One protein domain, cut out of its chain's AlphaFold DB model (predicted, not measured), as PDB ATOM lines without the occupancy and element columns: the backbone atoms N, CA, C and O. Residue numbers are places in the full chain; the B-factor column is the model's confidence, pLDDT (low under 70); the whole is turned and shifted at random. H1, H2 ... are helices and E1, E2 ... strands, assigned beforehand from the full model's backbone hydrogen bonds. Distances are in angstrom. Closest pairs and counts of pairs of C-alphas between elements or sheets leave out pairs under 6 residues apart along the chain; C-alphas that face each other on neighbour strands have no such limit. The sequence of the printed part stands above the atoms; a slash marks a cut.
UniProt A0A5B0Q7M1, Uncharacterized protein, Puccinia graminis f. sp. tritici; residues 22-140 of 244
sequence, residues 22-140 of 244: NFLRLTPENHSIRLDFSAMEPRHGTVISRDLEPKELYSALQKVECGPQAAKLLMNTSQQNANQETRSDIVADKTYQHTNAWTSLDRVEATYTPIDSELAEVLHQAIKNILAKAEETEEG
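Overview. This is residues 22 to 140 of the 244 residues of an uncharacterized protein of Puccinia graminis f. sp. tritici (UniProt A0A5B0Q7M1). A strongly twisted sheet of five strands has two long helices over one face, H2 running along the strands and H3 crossing them, while the short helix H1 sits where these two meet. The last part of H3, residues 132 to 140, sticks out as a free arm. The printed part has 119 residues, with three named helices and five named strands in the order E1 E2 E3 H1 H2 E4 E5 H3. The sheet is mixed, in the order E3 E2 E1 E4 E5, and the class is mixed, helices and strands. The whole is compact, with a radius of gyration of the C-alphas of 13.8 A and spans of 42 by 30 by 25 A.

Arrangement. E1, residues 23 to 28, E2, residues 33 to 38, and E3, residues 48 to 52, form a meander, each strand the antiparallel neighbour of the one before. In the hairpin of E1 and E2, N 25 and O 36 are 2.8 A apart, within hydrogen-bond range; in that of E2 and E3, N 35 and O 50 are 2.8 A apart. H1, residues 54 to 61, only grazes the sheet with its residues 54 to 57. H2, residues 67 to 82, forms a helical hairpin with H1, at a shallow tilt of 24 degrees, opposite ways; it touches H1 with residues 67 to 71 alone, and the closest C-alphas are those of Leu 61 and Gly 67, 4.3 A. H2 is on the sheet at a height of 8.6 A, over E1 and only just over E4, residues 88 to 91, with 3 C-alphas on it; it runs along the strands, at 23 degrees to E1 on the local plane. E4 is antiparallel to E1, with N 26 and O 90 at 2.8 A. E5, residues 111 to 113, is an edge strand parallel to E4, with N 113 and O 89 at 2.8 A. H3, residues 117 to 140, is on the same face as H2, at a height of 10.0 A, and runs across the strands, at 89 degrees to E1 on the local plane; H3 and the sheet make two layers, a helix over one face of a sheet. H3 touches H2 about perpendicular, at 89 degrees, closest at the C-alphas of Ala 70 and Leu 119, 6.2 A. It touches H1 with residues 122 to 130 alone, at a steep tilt of 67 degrees, only just short of about perpendicular; the closest C-alphas are those of Ala 60 and Ala 126, 5.7 A. In H1, H2 and H3 every O i to N i+4 pair is within hydrogen-bond range.

Along the chain. E1 begins at C-alpha 23 (-38.283, 15.771, -10.768) and is 16.5 A long; E2 is 16.4 A and E3 12.9 A. H2 spans 22.6 A from C-alpha 67 (-20.658, 12.296, -3.280). H3 spans 34.5 A and ends at C-alpha 140 (-28.267, -7.750, -22.521).

Size, cuts and confidence. The C-alphas farthest apart are those of Val 108 and Gly 140, 43.1 A. The printed part has no cut. The link from E4 to E5, residues 92 to 110, is long. The pLDDT is under 70 at residues 95 to 100, 107 to 109 and 139.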
ATOM      1  N   ASN A  22     -36.427  15.082 -14.429       87.31
ATOM      2  CA  ASN A  22     -36.491  16.503 -14.069       87.31
ATOM      3  C   ASN A  22     -36.937  16.695 -12.619       87.31
ATOM      4  O   ASN A  22     -36.450  17.602 -11.954       87.31
ATOM      5  N   PHE A  23     -37.822  15.819 -12.147       88.88
ATOM      6  CA  PHE A  23     -38.283  15.771 -10.768       88.88
ATOM      7  C   PHE A  23     -37.784  14.487 -10.130       88.88
ATOM      8  O   PHE A  23     -37.918  13.408 -10.722       88.88
ATOM      9  N   LEU A  24     -37.193  14.611  -8.950       91.44
ATOM     10  CA  LEU A  24     -36.581  13.513  -8.230       91.44
ATOM     11  C   LEU A  24     -36.771  13.703  -6.729       91.44
ATOM     12  O   LEU A  24     -36.296  14.670  -6.138       91.44
ATOM     13  N   ARG A  25     -37.399  12.712  -6.110       92.25
ATOM     14  CA  ARG A  25     -37.556  12.600  -4.670       92.25
ATOM     15  C   ARG A  25     -36.987  11.276  -4.193       92.25
ATOM     16  O   ARG A  25     -37.203  10.231  -4.806       92.25
ATOM     17  N   LEU A  26     -36.258  11.332  -3.090       94.38
ATOM     18  CA  LEU A  26     -35.698  10.172  -2.422       94.38
ATOM     19  C   LEU A  26     -36.292  10.084  -1.021       94.38
ATOM     20  O   LEU A  26     -36.248  11.060  -0.275       94.38
ATOM     21  N   THR A  27     -36.758   8.901  -0.641       93.75
ATOM     22  CA  THR A  27     -37.151   8.575   0.732       93.75
ATOM     23  C   THR A  27     -36.183   7.514   1.256       93.75
ATOM     24  O   THR A  27     -36.341   6.326   0.951       93.75
ATOM     25  N   PRO A  28     -35.133   7.908   1.996       94.06
ATOM     26  CA  PRO A  28     -34.201   6.957   2.586       94.06
ATOM     27  C   PRO A  28     -34.865   6.190   3.733       94.06
ATOM     28  O   PRO A  28     -35.429   6.788   4.649       94.06
ATOM     29  N   GLU A  29     -34.759   4.867   3.705       89.56
ATOM     30  CA  GLU A  29     -35.174   3.962   4.775       89.56
ATOM     31  C   GLU A  29     -33.961   3.153   5.268       89.56
ATOM     32  O   GLU A  29     -32.850   3.283   4.744       89.56
ATOM     33  N   ASN A  30     -34.134   2.321   6.300       85.06
ATOM     34  CA  ASN A  30     -33.023   1.565   6.900       85.06
ATOM     35  C   ASN A  30     -32.339   0.597   5.920       85.06
ATOM     36  O   ASN A  30     -31.140   0.340   6.033       85.06
ATOM     37  N   HIS A  31     -33.098   0.023   4.983       89.25
ATOM     38  CA  HIS A  31     -32.622  -1.051   4.097       89.25
ATOM     39  C   HIS A  31     -32.883  -0.787   2.613       89.25
ATOM     40  O   HIS A  31     -32.461  -1.571   1.768       89.25
ATOM     41  N   SER A  32     -33.549   0.315   2.285       94.62
ATOM     42  CA  SER A  32     -33.911   0.697   0.926       94.62
ATOM     43  C   SER A  32     -33.887   2.214   0.796       94.62
ATOM     44  O   SER A  32     -33.972   2.950   1.778       94.62
ATOM     45  N   ILE A  33     -33.760   2.691  -0.433       95.88
ATOM     46  CA  ILE A  33     -33.999   4.088  -0.777       95.88
ATOM     47  C   ILE A  33     -35.101   4.068  -1.821       95.88
ATOM     48  O   ILE A  33     -34.870   3.634  -2.951       95.88
ATOM     49  N   ARG A  34     -36.302   4.512  -1.443       95.12
ATOM     50  CA  ARG A  34     -37.375   4.688  -2.416       95.12
ATOM     51  C   ARG A  34     -37.058   5.914  -3.259       95.12
ATOM     52  O   ARG A  34     -36.814   6.994  -2.728       95.12
ATOM     53  N   LEU A  35     -37.069   5.735  -4.568       94.31
ATOM     54  CA  LEU A  35     -36.964   6.796  -5.551       94.31
ATOM     55  C   LEU A  35     -38.322   7.027  -6.186       94.31
ATOM     56  O   LEU A  35     -38.892   6.099  -6.754       94.31
ATOM     57  N   ASP A  36     -38.774   8.269  -6.168       92.12
ATOM     58  CA  ASP A  36     -39.903   8.742  -6.951       92.12
ATOM     59  C   ASP A  36     -39.384   9.754  -7.969       92.12
ATOM     60  O   ASP A  36     -38.708  10.721  -7.614       92.12
ATOM     61  N   PHE A  37     -39.672   9.543  -9.248       91.38
ATOM     62  CA  PHE A  37     -39.165  10.421 -10.294       91.38
ATOM     63  C   PHE A  37     -40.126  10.613 -11.459       91.38
ATOM     64  O   PHE A  37     -40.982   9.774 -11.742       91.38
ATOM     65  N   SER A  38     -39.971  11.743 -12.150       89.31
ATOM     66  CA  SER A  38     -40.786  12.106 -13.308       89.31
ATOM     67  C   SER A  38     -40.047  13.053 -14.261       89.31
ATOM     68  O   SER A  38     -39.207  13.868 -13.863       89.31
ATOM     69  N   ALA A  39     -40.396  12.966 -15.545       87.31
ATOM     70  CA  ALA A  39     -39.960  13.902 -16.583       87.31
ATOM     71  C   ALA A  39     -40.740  15.218 -16.575       87.31
ATOM     72  O   ALA A  39     -40.252  16.244 -17.046       87.31
ATOM     73  N   MET A  40     -41.958  15.183 -16.048       85.81
ATOM     74  CA  MET A  40     -42.885  16.309 -15.967       85.81
ATOM     75  C   MET A  40     -43.326  16.527 -14.523       85.81
ATOM     76  O   MET A  40     -43.025  15.702 -13.662       85.81
ATOM     77  N   GLU A  41     -44.049  17.613 -14.258       87.12
ATOM     78  CA  GLU A  41     -44.531  17.923 -12.910       87.12
ATOM     79  C   GLU A  41     -45.216  16.693 -12.257       87.12
ATOM     80  O   GLU A  41     -46.060  16.049 -12.903       87.12
ATOM     81  N   PRO A  42     -44.841  16.322 -11.017       88.00
ATOM     82  CA  PRO A  42     -45.372  15.149 -10.331       88.00
ATOM     83  C   PRO A  42     -46.880  15.246 -10.098       88.00
ATOM     84  O   PRO A  42     -47.389  16.177  -9.479       88.00
ATOM     85  N   ARG A  43     -47.611  14.252 -10.603       85.25
ATOM     86  CA  ARG A  43     -49.059  14.071 -10.445       85.25
ATOM     87  C   ARG A  43     -49.365  12.578 -10.397       85.25
ATOM     88  O   ARG A  43     -48.528  11.737 -10.739       85.25
ATOM     89  N   HIS A  44     -50.585  12.223 -10.004       80.00
ATOM     90  CA  HIS A  44     -51.010  10.827 -10.046       80.00
ATOM     91  C   HIS A  44     -50.864  10.264 -11.469       80.00
ATOM     92  O   HIS A  44     -51.397  10.823 -12.425       80.00
ATOM     93  N   GLY A  45     -50.122   9.162 -11.600       82.00
ATOM     94  CA  GLY A  45     -49.872   8.487 -12.875       82.00
ATOM     95  C   GLY A  45     -48.693   9.019 -13.700       82.00
ATOM     96  O   GLY A  45     -48.382   8.407 -14.720       82.00
ATOM     97  N   THR A  46     -48.019  10.101 -13.285       85.88
ATOM     98  CA  THR A  46     -46.795  10.592 -13.960       85.88
ATOM     99  C   THR A  46     -45.511  10.162 -13.257       85.88
ATOM    100  O   THR A  46     -44.465  10.070 -13.897       85.88
ATOM    101  N   VAL A  47     -45.598   9.859 -11.961       89.31
ATOM    102  CA  VAL A  47     -44.464   9.433 -11.138       89.31
ATOM    103  C   VAL A  47     -44.180   7.949 -11.319       89.31
ATOM    104  O   VAL A  47     -45.083   7.111 -11.277       89.31
ATOM    105  N   ILE A  48     -42.901   7.639 -11.483       90.00
ATOM    106  CA  ILE A  48     -42.361   6.288 -11.463       90.00
ATOM    107  C   ILE A  48     -41.668   6.095 -10.118       90.00
ATOM    108  O   ILE A  48     -40.819   6.903  -9.742       90.00
ATOM    109  N   SER A  49     -42.024   5.017  -9.421       91.69
ATOM    110  CA  SER A  49     -41.408   4.640  -8.151       91.69
ATOM    111  C   SER A  49     -40.498   3.432  -8.334       91.69
ATOM    112  O   SER A  49     -40.866   2.465  -9.008       91.69
ATOM    113  N   ARG A  50     -39.321   3.461  -7.714       91.62
ATOM    114  CA  ARG A  50     -38.375   2.345  -7.699       91.62
ATOM    115  C   ARG A  50     -37.632   2.312  -6.375       91.62
ATOM    116  O   ARG A  50     -37.133   3.337  -5.933       91.62
ATOM    117  N   ASP A  51     -37.488   1.131  -5.797       94.25
ATOM    118  CA  ASP A  51     -36.630   0.952  -4.632       94.25
ATOM    119  C   ASP A  51     -35.204   0.628  -5.093       94.25
ATOM    120  O   ASP A  51     -34.997  -0.186  -5.999       94.25
ATOM    121  N   LEU A  52     -34.222   1.292  -4.488       94.31
ATOM    122  CA  LEU A  52     -32.804   1.001  -4.660       94.31
ATOM    123  C   LEU A  52     -32.207   0.434  -3.380       94.31
ATOM    124  O   LEU A  52     -32.550   0.855  -2.271       94.31
ATOM    125  N   GLU A  53     -31.237  -0.462  -3.541       93.88
ATOM    126  CA  GLU A  53     -30.374  -0.838  -2.431       93.88
ATOM    127  C   GLU A  53     -29.445   0.338  -2.083       93.88
ATOM    128  O   GLU A  53     -28.783   0.885  -2.973       93.88
ATOM    129  N   PRO A  54     -29.300   0.708  -0.795       94.06
ATOM    130  CA  PRO A  54     -28.431   1.815  -0.400       94.06
ATOM    131  C   PRO A  54     -26.993   1.645  -0.904       94.06
ATOM    132  O   PRO A  54     -26.350   2.605  -1.325       94.06
ATOM    133  N   LYS A  55     -26.500   0.399  -0.931       93.44
ATOM    134  CA  LYS A  55     -25.157   0.057  -1.408       93.44
ATOM    135  C   LYS A  55     -24.918   0.493  -2.853       93.44
ATOM    136  O   LYS A  55     -23.818   0.963  -3.151       93.44
ATOM    137  N   GLU A  56     -25.902   0.345  -3.736       93.44
ATOM    138  CA  GLU A  56     -25.774   0.747  -5.141       93.44
ATOM    139  C   GLU A  56     -25.570   2.258  -5.255       93.44
ATOM    140  O   GLU A  56     -24.616   2.709  -5.897       93.44
ATOM    141  N   LEU A  57     -26.407   3.037  -4.562       94.25
ATOM    142  CA  LEU A  57     -26.322   4.495  -4.585       94.25
ATOM    143  C   LEU A  57     -25.039   5.001  -3.925       94.25
ATOM    144  O   LEU A  57     -24.328   5.814  -4.512       94.25
ATOM    145  N   TYR A  58     -24.671   4.474  -2.757       94.50
ATOM    146  CA  TYR A  58     -23.431   4.859  -2.081       94.50
ATOM    147  C   TYR A  58     -22.189   4.543  -2.918       94.50
ATOM    148  O   TYR A  58     -21.275   5.363  -2.989       94.50
ATOM    149  N   SER A  59     -22.168   3.402  -3.611       93.56
ATOM    150  CA  SER A  59     -21.057   3.041  -4.502       93.56
ATOM    151  C   SER A  59     -20.956   3.971  -5.716       93.56
ATOM    152  O   SER A  59     -19.855   4.233  -6.204       93.56
ATOM    153  N   ALA A  60     -22.088   4.473  -6.223       92.81
ATOM    154  CA  ALA A  60     -22.102   5.465  -7.295       92.81
ATOM    155  C   ALA A  60     -21.599   6.832  -6.809       92.81
ATOM    156  O   ALA A  60     -20.805   7.471  -7.498       92.81
ATOM    157  N   LEU A  61     -22.006   7.244  -5.606       94.62
ATOM    158  CA  LEU A  61     -21.622   8.522  -5.009       94.62
ATOM    159  C   LEU A  61     -20.130   8.589  -4.655       94.62
ATOM    160  O   LEU A  61     -19.514   9.626  -4.850       94.62
ATOM    161  N   GLN A  62     -19.500   7.491  -4.228       90.81
ATOM    162  CA  GLN A  62     -18.060   7.466  -3.903       90.81
ATOM    163  C   GLN A  62     -17.132   7.935  -5.037       90.81
ATOM    164  O   GLN A  62     -15.977   8.264  -4.785       90.81
ATOM    165  N   LYS A  63     -17.611   7.942  -6.286       85.56
ATOM    166  CA  LYS A  63     -16.833   8.317  -7.475       85.56
ATOM    167  C   LYS A  63     -16.975   9.795  -7.857       85.56
ATOM    168  O   LYS A  63     -16.496  10.178  -8.919       85.56
ATOM    169  N   VAL A  64     -17.660  10.594  -7.038       87.88
ATOM    170  CA  VAL A  64     -18.020  11.988  -7.324       87.88
ATOM    171  C   VAL A  64     -17.516  12.887  -6.194       87.88
ATOM    172  O   VAL A  64     -17.612  12.516  -5.028       87.88
ATOM    173  N   GLU A  65     -16.996  14.069  -6.535       85.88
ATOM    174  CA  GLU A  65     -16.336  15.008  -5.608       85.88
ATOM    175  C   GLU A  65     -17.209  15.375  -4.392       85.88
ATOM    176  O   GLU A  65     -16.748  15.290  -3.255       85.88
ATOM    177  N   CYS A  66     -18.501  15.646  -4.618       90.25
ATOM    178  CA  CYS A  66     -19.497  15.946  -3.574       90.25
ATOM    179  C   CYS A  66     -20.362  14.735  -3.163       90.25
ATOM    180  O   CYS A  66     -21.380  14.846  -2.474       90.25
ATOM    181  N   GLY A  67     -19.958  13.537  -3.580       92.12
ATOM    182  CA  GLY A  67     -20.658  12.296  -3.280       92.12
ATOM    183  C   GLY A  67     -20.628  11.862  -1.809       92.12
ATOM    184  O   GLY A  67     -21.665  11.416  -1.310       92.12
ATOM    185  N   PRO A  68     -19.509  12.000  -1.067       93.94
ATOM    186  CA  PRO A  68     -19.479  11.698   0.365       93.94
ATOM    187  C   PRO A  68     -20.478  12.530   1.181       93.94
ATOM    188  O   PRO A  68     -21.103  12.011   2.108       93.94
ATOM    189  N   GLN A  69     -20.670  13.801   0.820       94.44
ATOM    190  CA  GLN A  69     -21.655  14.693   1.428       94.44
ATOM    191  C   GLN A  69     -23.077  14.180   1.164       94.44
ATOM    192  O   GLN A  69     -23.863  14.058   2.105       94.44
ATOM    193  N   ALA A  70     -23.380  13.794  -0.080       94.25
ATOM    194  CA  ALA A  70     -24.679  13.234  -0.451       94.25
ATOM    195  C   ALA A  70     -24.961  11.915   0.286       94.25
ATOM    196  O   ALA A  70     -26.052  11.710   0.813       94.25
ATOM    197  N   ALA A  71     -23.960  11.039   0.394       94.62
ATOM    198  CA  ALA A  71     -24.079   9.780   1.125       94.62
ATOM    199  C   ALA A  71     -24.335  10.009   2.623       94.62
ATOM    200  O   ALA A  71     -25.187   9.348   3.218       94.62
ATOM    201  N   LYS A  72     -23.639  10.978   3.232       94.81
ATOM    202  CA  LYS A  72     -23.855  11.352   4.633       94.81
ATOM    203  C   LYS A  72     -25.263  11.903   4.860       94.81
ATOM    204  O   LYS A  72     -25.889  11.537   5.853       94.81
ATOM    205  N   LEU A  73     -25.763  12.737   3.949       94.38
ATOM    206  CA  LEU A  73     -27.136  13.237   4.001       94.38
ATOM    207  C   LEU A  73     -28.142  12.079   3.990       94.38
ATOM    208  O   LEU A  73     -28.955  11.977   4.902       94.38
ATOM    209  N   LEU A  74     -28.035  11.174   3.013       94.81
ATOM    210  CA  LEU A  74     -28.919  10.010   2.882       94.81
ATOM    211  C   LEU A  74     -28.930   9.145   4.147       94.81
ATOM    212  O   LEU A  74     -29.993   8.727   4.604       94.81
ATOM    213  N   MET A  75     -27.756   8.906   4.731       93.44
ATOM    214  CA  MET A  75     -27.627   8.111   5.950       93.44
ATOM    215  C   MET A  75     -28.258   8.808   7.161       93.44
ATOM    216  O   MET A  75     -28.981   8.166   7.921       93.44
ATOM    217  N   ASN A  76     -28.042  10.114   7.319       92.94
ATOM    218  CA  ASN A  76     -28.650  10.888   8.402       92.94
ATOM    219  C   ASN A  76     -30.180  10.924   8.276       92.94
ATOM    220  O   ASN A  76     -30.879  10.700   9.263       92.94
ATOM    221  N   THR A  77     -30.706  11.154   7.070       92.88
ATOM    222  CA  THR A  77     -32.154  11.166   6.819       92.88
ATOM    223  C   THR A  77     -32.769   9.782   7.035       92.88
ATOM    224  O   THR A  77     -33.827   9.678   7.643       92.88
ATOM    225  N   SER A  78     -32.090   8.703   6.631       93.19
ATOM    226  CA  SER A  78     -32.530   7.325   6.910       93.19
ATOM    227  C   SER A  78     -32.655   7.065   8.419       93.19
ATOM    228  O   SER A  78     -33.684   6.578   8.889       93.19
ATOM    229  N   GLN A  79     -31.656   7.485   9.204       91.75
ATOM    230  CA  GLN A  79     -31.692   7.380  10.666       91.75
ATOM    231  C   GLN A  79     -32.812   8.217  11.290       91.75
ATOM    232  O   GLN A  79     -33.443   7.778  12.250       91.75
ATOM    233  N   GLN A  80     -33.080   9.413  10.766       90.00
ATOM    234  CA  GLN A  80     -34.205  10.236  11.217       90.00
ATOM    235  C   GLN A  80     -35.540   9.547  10.923       90.00
ATOM    236  O   GLN A  80     -36.360   9.396  11.828       90.00
ATOM    237  N   ASN A  81     -35.715   9.037   9.703       91.25
ATOM    238  CA  ASN A  81     -36.926   8.347   9.260       91.25
ATOM    239  C   ASN A  81     -37.215   7.071  10.053       91.25
ATOM    240  O   ASN A  81     -38.376   6.706  10.220       91.25
ATOM    241  N   ALA A  82     -36.186   6.400  10.570       88.56
ATOM    242  CA  ALA A  82     -36.355   5.238  11.438       88.56
ATOM    243  C   ALA A  82     -36.986   5.578  12.801       88.56
ATOM    244  O   ALA A  82     -37.560   4.701  13.442       88.56
ATOM    245  N   ASN A  83     -36.866   6.831  13.248       84.06
ATOM    246  CA  ASN A  83     -37.259   7.279  14.585       84.06
ATOM    247  C   ASN A  83     -38.485   8.210  14.583       84.06
ATOM    248  O   ASN A  83     -38.850   8.731  15.637       84.06
ATOM    249  N   GLN A  84     -39.102   8.453  13.424       81.62
ATOM    250  CA  GLN A  84     -40.202   9.406  13.260       81.62
ATOM    251  C   GLN A  84     -41.442   8.741  12.655       81.62
ATOM    252  O   GLN A  84     -41.343   7.832  11.834       81.62
ATOM    253  N   GLU A  85     -42.624   9.216  13.058       78.62
ATOM    254  CA  GLU A  85     -43.906   8.783  12.484       78.62
ATOM    255  C   GLU A  85     -44.081   9.315  11.052       78.62
ATOM    256  O   GLU A  85     -44.549   8.604  10.159       78.62
ATOM    257  N   THR A  86     -43.626  10.545  10.811       80.44
ATOM    258  CA  THR A  86     -43.594  11.184   9.495       80.44
ATOM    259  C   THR A  86     -42.211  11.047   8.878       80.44
ATOM    260  O   THR A  86     -41.215  11.479   9.457       80.44
ATOM    261  N   ARG A  87     -42.146  10.467   7.679       85.88
ATOM    262  CA  ARG A  87     -40.892  10.325   6.935       85.88
ATOM    263  C   ARG A  87     -40.505  11.652   6.293       85.88
ATOM    264  O   ARG A  87     -41.356  12.367   5.770       85.88
ATOM    265  N   SER A  88     -39.213  11.936   6.333       88.12
ATOM    266  CA  SER A  88     -38.579  13.046   5.645       88.12
ATOM    267  C   SER A  88     -38.045  12.600   4.288       88.12
ATOM    268  O   SER A  88     -37.327  11.602   4.178       88.12
ATOM    269  N   ASP A  89     -38.361  13.386   3.269       90.50
ATOM    270  CA  ASP A  89     -37.914  13.180   1.899       90.50
ATOM    271  C   ASP A  89     -36.757  14.122   1.548       90.50
ATOM    272  O   ASP A  89     -36.640  15.225   2.080       90.50
ATOM    273  N   ILE A  90     -35.902  13.708   0.617       91.94
ATOM    274  CA  ILE A  90     -34.896  14.562  -0.018       91.94
ATOM    275  C   ILE A  90     -35.394  14.869  -1.426       91.94
ATOM    276  O   ILE A  90     -35.551  13.960  -2.244       91.94
ATOM    277  N   VAL A  91     -35.643  16.145  -1.711       90.62
ATOM    278  CA  VAL A  91     -36.110  16.603  -3.024       90.62
ATOM    279  C   VAL A  91     -34.928  17.178  -3.787       90.62
ATOM    280  O   VAL A  91     -34.325  18.160  -3.367       90.62
ATOM    281  N   ALA A  92     -34.602  16.550  -4.909       89.81
ATOM    282  CA  ALA A  92     -33.458  16.873  -5.745       89.81
ATOM    283  C   ALA A  92     -33.898  17.319  -7.140       89.81
ATOM    284  O   ALA A  92     -33.264  16.941  -8.106       89.81
ATOM    285  N   ASP A  93     -34.979  18.086  -7.268       87.00
ATOM    286  CA  ASP A  93     -35.513  18.494  -8.571       87.00
ATOM    287  C   ASP A  93     -34.525  19.367  -9.370       87.00
ATOM    288  O   ASP A  93     -33.943  20.324  -8.857       87.00
ATOM    289  N   LYS A  94     -34.392  19.091 -10.671       76.94
ATOM    290  CA  LYS A  94     -33.512  19.833 -11.589       76.94
ATOM    291  C   LYS A  94     -34.018  21.250 -11.871       76.94
ATOM    292  O   LYS A  94     -33.237  22.165 -12.112       76.94
ATOM    293  N   THR A  95     -35.338  21.423 -11.869       66.69
ATOM    294  CA  THR A  95     -36.021  22.713 -12.024       66.69
ATOM    295  C   THR A  95     -36.454  23.215 -10.652       66.69
ATOM    296  O   THR A  95     -37.644  23.262 -10.341       66.69
ATOM    297  N   TYR A  96     -35.493  23.527  -9.786       55.12
ATOM    298  CA  TYR A  96     -35.804  23.975  -8.433       55.12
ATOM    299  C   TYR A  96     -36.407  25.385  -8.455       55.12
ATOM    300  O   TYR A  96     -35.673  26.362  -8.576       55.12
ATOM    301  N   GLN A  97     -37.735  25.507  -8.343       50.06
ATOM    302  CA  GLN A  97     -38.390  26.775  -7.968       50.06
ATOM    303  C   GLN A  97     -39.606  26.637  -7.045       50.06
ATOM    304  O   GLN A  97     -40.120  27.657  -6.597       50.06
ATOM    305  N   HIS A  98     -40.057  25.434  -6.686       48.91
ATOM    306  CA  HIS A  98     -41.297  25.300  -5.926       48.91
ATOM    307  C   HIS A  98     -41.267  24.122  -4.953       48.91
ATOM    308  O   HIS A  98     -41.241  22.967  -5.365       48.91
ATOM    309  N   THR A  99     -41.412  24.425  -3.659       55.94
ATOM    310  CA  THR A  99     -41.753  23.502  -2.554       55.94
ATOM    311  C   THR A  99     -43.059  22.722  -2.790       55.94
ATOM    312  O   THR A  99     -43.488  21.930  -1.962       55.94
ATOM    313  N   ASN A 100     -43.724  22.980  -3.914       66.19
ATOM    314  CA  ASN A 100     -45.096  22.639  -4.222       66.19
ATOM    315  C   ASN A 100     -45.250  21.618  -5.362       66.19
ATOM    316  O   ASN A 100     -46.358  21.117  -5.538       66.19
ATOM    317  N   ALA A 101     -44.182  21.233  -6.072       78.19
ATOM    318  CA  ALA A 101     -44.278  20.257  -7.171       78.19
ATOM    319  C   ALA A 101     -44.795  18.879  -6.709       78.19
ATOM    320  O   ALA A 101     -45.497  18.192  -7.447       78.19
ATOM    321  N   TRP A 102     -44.495  18.503  -5.463       84.44
ATOM    322  CA  TRP A 102     -44.894  17.224  -4.873       84.44
ATOM    323  C   TRP A 102     -46.168  17.311  -4.015       84.44
ATOM    324  O   TRP A 102     -46.800  16.290  -3.754       84.44
ATOM    325  N   THR A 103     -46.639  18.521  -3.682       79.00
ATOM    326  CA  THR A 103     -47.765  18.735  -2.742       79.00
ATOM    327  C   THR A 103     -49.069  18.050  -3.136       79.00
ATOM    328  O   THR A 103     -49.841  17.671  -2.263       79.00
ATOM    329  N   SER A 104     -49.324  17.860  -4.434       74.94
ATOM    330  CA  SER A 104     -50.524  17.151  -4.904       74.94
ATOM    331  C   SER A 104     -50.505  15.647  -4.599       74.94
ATOM    332  O   SER A 104     -51.556  15.009  -4.591       74.94
ATOM    333  N   LEU A 105     -49.317  15.089  -4.363       80.56
ATOM    334  CA  LEU A 105     -49.083  13.683  -4.043       80.56
ATOM    335  C   LEU A 105     -48.826  13.456  -2.556       80.56
ATOM    336  O   LEU A 105     -48.921  12.322  -2.079       80.56
ATOM    337  N   ASP A 106     -48.486  14.520  -1.840       79.62
ATOM    338  CA  ASP A 106     -48.066  14.438  -0.461       79.62
ATOM    339  C   ASP A 106     -49.237  14.388   0.505       79.62
ATOM    340  O   ASP A 106     -50.313  14.957   0.303       79.62
ATOM    341  N   ARG A 107     -49.014  13.666   1.603       65.19
ATOM    342  CA  ARG A 107     -49.892  13.772   2.763       65.19
ATOM    343  C   ARG A 107     -49.689  15.149   3.387       65.19
ATOM    344  O   ARG A 107     -48.640  15.762   3.223       65.19
ATOM    345  N   VAL A 108     -50.685  15.591   4.150       61.41
ATOM    346  CA  VAL A 108     -50.761  16.920   4.790       61.41
ATOM    347  C   VAL A 108     -49.507  17.284   5.620       61.41
ATOM    348  O   VAL A 108     -49.294  18.453   5.910       61.41
ATOM    349  N   GLU A 109     -48.651  16.312   5.949       65.12
ATOM    350  CA  GLU A 109     -47.486  16.443   6.835       65.12
ATOM    351  C   GLU A 109     -46.168  15.935   6.206       65.12
ATOM    352  O   GLU A 109     -45.278  15.461   6.913       65.12
ATOM    353  N   ALA A 110     -46.017  15.989   4.877       71.12
ATOM    354  CA  ALA A 110     -44.727  15.662   4.264       71.12
ATOM    355  C   ALA A 110     -43.633  16.631   4.740       71.12
ATOM    356  O   ALA A 110     -43.791  17.853   4.695       71.12
ATOM    357  N   THR A 111     -42.520  16.068   5.207       81.44
ATOM    358  CA  THR A 111     -41.343  16.832   5.627       81.44
ATOM    359  C   THR A 111     -40.266  16.693   4.563       81.44
ATOM    360  O   THR A 111     -40.000  15.589   4.093       81.44
ATOM    361  N   TYR A 112     -39.618  17.797   4.197       82.50
ATOM    362  CA  TYR A 112     -38.535  17.781   3.214       82.50
ATOM    363  C   TYR A 112     -37.235  18.249   3.846       82.50
ATOM    364  O   TYR A 112     -37.190  19.264   4.543       82.50
ATOM    365  N   THR A 113     -36.161  17.526   3.552       81.75
ATOM    366  CA  THR A 113     -34.806  17.949   3.876       81.75
ATOM    367  C   THR A 113     -34.324  18.883   2.767       81.75
ATOM    368  O   THR A 113     -34.204  18.435   1.623       81.75
ATOM    369  N   PRO A 114     -34.066  20.170   3.059       76.62
ATOM    370  CA  PRO A 114     -33.553  21.091   2.058       76.62
ATOM    371  C   PRO A 114     -32.131  20.691   1.665       76.62
ATOM    372  O   PRO A 114     -31.317  20.336   2.518       76.62
ATOM    373  N   ILE A 115     -31.831  20.790   0.373       87.62
ATOM    374  CA  ILE A 115     -30.495  20.574  -0.181       87.62
ATOM    375  C   ILE A 115     -30.148  21.705  -1.143       87.62
ATOM    376  O   ILE A 115     -31.037  22.355  -1.694       87.62
ATOM    377  N   ASP A 116     -28.859  21.952  -1.332       87.19
ATOM    378  CA  ASP A 116     -28.387  22.878  -2.356       87.19
ATOM    379  C   ASP A 116     -28.407  22.240  -3.758       87.19
ATOM    380  O   ASP A 116     -28.610  21.033  -3.937       87.19
ATOM    381  N   SER A 117     -28.215  23.079  -4.777       86.19
ATOM    382  CA  SER A 117     -28.248  22.661  -6.180       86.19
ATOM    383  C   SER A 117     -27.115  21.708  -6.555       86.19
ATOM    384  O   SER A 117     -27.302  20.863  -7.426       86.19
ATOM    385  N   GLU A 118     -25.951  21.835  -5.915       89.25
ATOM    386  CA  GLU A 118     -24.788  20.990  -6.196       89.25
ATOM    387  C   GLU A 118     -25.063  19.551  -5.745       89.25
ATOM    388  O   GLU A 118     -24.878  18.596  -6.502       89.25
ATOM    389  N   LEU A 119     -25.614  19.389  -4.542       90.88
ATOM    390  CA  LEU A 119     -25.990  18.090  -4.009       90.88
ATOM    391  C   LEU A 119     -27.142  17.455  -4.794       90.88
ATOM    392  O   LEU A 119     -27.126  16.246  -5.046       90.88
ATOM    393  N   ALA A 120     -28.118  18.267  -5.214       90.12
ATOM    394  CA  ALA A 120     -29.210  17.818  -6.073       90.12
ATOM    395  C   ALA A 120     -28.686  17.271  -7.410       90.12
ATOM    396  O   ALA A 120     -29.110  16.200  -7.851       90.12
ATOM    397  N   GLU A 121     -27.722  17.957  -8.033       89.81
ATOM    398  CA  GLU A 121     -27.112  17.526  -9.292       89.81
ATOM    399  C   GLU A 121     -26.326  16.219  -9.137       89.81
ATOM    400  O   GLU A 121     -26.501  15.298  -9.941       89.81
ATOM    401  N   VAL A 122     -25.543  16.083  -8.061       93.06
ATOM    402  CA  VAL A 122     -24.813  14.845  -7.746       93.06
ATOM    403  C   VAL A 122     -25.765  13.657  -7.585       93.06
ATOM    404  O   VAL A 122     -25.529  12.594  -8.169       93.06
ATOM    405  N   LEU A 123     -26.860  13.827  -6.836       93.25
ATOM    406  CA  LEU A 123     -27.878  12.787  -6.657       93.25
ATOM    407  C   LEU A 123     -28.547  12.424  -7.985       93.25
ATOM    408  O   LEU A 123     -28.663  11.242  -8.320       93.25
ATOM    409  N   HIS A 124     -28.923  13.428  -8.776       91.44
ATOM    410  CA  HIS A 124     -29.498  13.222 -10.100       91.44
ATOM    411  C   HIS A 124     -28.576  12.418 -11.012       91.44
ATOM    412  O   HIS A 124     -29.024  11.475 -11.667       91.44
ATOM    413  N   GLN A 125     -27.302  12.795 -11.085       90.25
ATOM    414  CA  GLN A 125     -26.343  12.159 -11.977       90.25
ATOM    415  C   GLN A 125     -26.044  10.724 -11.540       90.25
ATOM    416  O   GLN A 125     -26.026   9.819 -12.378       90.25
ATOM    417  N   ALA A 126     -25.881  10.490 -10.236       93.19
ATOM    418  CA  ALA A 126     -25.698   9.149  -9.695       93.19
ATOM    419  C   ALA A 126     -26.894   8.242 -10.021       93.19
ATOM    420  O   ALA A 126     -26.706   7.135 -10.526       93.19
ATOM    421  N   ILE A 127     -28.122   8.728  -9.815       92.75
ATOM    422  CA  ILE A 127     -29.344   7.959 -10.077       92.75
ATOM    423  C   ILE A 127     -29.528   7.692 -11.567       92.75
ATOM    424  O   ILE A 127     -29.791   6.552 -11.942       92.75
ATOM    425  N   LYS A 128     -29.313   8.689 -12.433       89.94
ATOM    426  CA  LYS A 128     -29.351   8.483 -13.890       89.94
ATOM    427  C   LYS A 128     -28.393   7.381 -14.327       89.94
ATOM    428  O   LYS A 128     -28.785   6.497 -15.081       89.94
ATOM    429  N   ASN A 129     -27.168   7.388 -13.804       88.62
ATOM    430  CA  ASN A 129     -26.171   6.371 -14.129       88.62
ATOM    431  C   ASN A 129     -26.569   4.970 -13.639       88.62
ATOM    432  O   ASN A 129     -26.308   3.987 -14.329       88.62
ATOM    433  N   ILE A 130     -27.183   4.857 -12.456       90.25
ATOM    434  CA  ILE A 130     -27.676   3.574 -11.928       90.25
ATOM    435  C   ILE A 130     -28.823   3.046 -12.792       90.25
ATOM    436  O   ILE A 130     -28.819   1.876 -13.173       90.25
ATOM    437  N   LEU A 131     -29.780   3.912 -13.133       88.19
ATOM    438  CA  LEU A 131     -30.933   3.539 -13.946       88.19
ATOM    439  C   LEU A 131     -30.506   3.097 -15.350       88.19
ATOM    440  O   LEU A 131     -30.932   2.029 -15.781       88.19
ATOM    441  N   ALA A 132     -29.594   3.828 -15.999       85.25
ATOM    442  CA  ALA A 132     -29.061   3.462 -17.313       85.25
ATOM    443  C   ALA A 132     -28.350   2.094 -17.301       85.25
ATOM    444  O   ALA A 132     -28.585   1.254 -18.164       85.25
ATOM    445  N   LYS A 133     -27.530   1.811 -16.279       84.69
ATOM    446  CA  LYS A 133     -26.848   0.507 -16.155       84.69
ATOM    447  C   LYS A 133     -27.808  -0.655 -15.941       84.69
ATOM    448  O   LYS A 133     -27.570  -1.757 -16.440       84.69
ATOM    449  N   ALA A 134     -28.870  -0.430 -15.170       81.94
ATOM    450  CA  ALA A 134     -29.902  -1.437 -14.982       81.94
ATOM    451  C   ALA A 134     -30.589  -1.762 -16.318       81.94
ATOM    452  O   ALA A 134     -30.817  -2.930 -16.610       81.94
ATOM    453  N   GLU A 135     -30.848  -0.755 -17.152       75.25
ATOM    454  CA  GLU A 135     -31.431  -0.950 -18.483       75.25
ATOM    455  C   GLU A 135     -30.500  -1.707 -19.431       75.25
ATOM    456  O   GLU A 135     -30.926  -2.693 -20.028       75.25
ATOM    457  N   GLU A 136     -29.222  -1.325 -19.516       76.75
ATOM    458  CA  GLU A 136     -28.227  -2.039 -20.333       76.75
ATOM    459  C   GLU A 136     -28.127  -3.523 -19.942       76.75
ATOM    460  O   GLU A 136     -28.028  -4.408 -20.796       76.75
ATOM    461  N   THR A 137     -28.193  -3.802 -18.638       74.94
ATOM    462  CA  THR A 137     -28.147  -5.165 -18.103       74.94
ATOM    463  C   THR A 137     -29.380  -5.971 -18.519       74.94
ATOM    464  O   THR A 137     -29.253  -7.128 -18.925       74.94
ATOM    465  N   GLU A 138     -30.571  -5.377 -18.449       74.81
ATOM    466  CA  GLU A 138     -31.817  -6.039 -18.850       74.81
ATOM    467  C   GLU A 138     -31.911  -6.233 -20.370       74.81
ATOM    468  O   GLU A 138     -32.308  -7.306 -20.827       74.81
ATOM    469  N   GLU A 139     -31.455  -5.266 -21.172       69.31
ATOM    470  CA  GLU A 139     -31.340  -5.440 -22.624       69.31
ATOM    471  C   GLU A 139     -30.383  -6.581 -22.997       69.31
ATOM    472  O   GLU A 139     -30.674  -7.368 -23.901       69.31
ATOM    473  N   GLY A 140     -29.239  -6.678 -22.313       70.06
ATOM    474  CA  GLY A 140     -28.267  -7.750 -22.521       70.06
ATOM    475  C   GLY A 140     -28.861  -9.130 -22.232       70.06
ATOM    476  O   GLY A 140     -28.722 -10.045 -23.047       70.06
TER     477      GLY A 140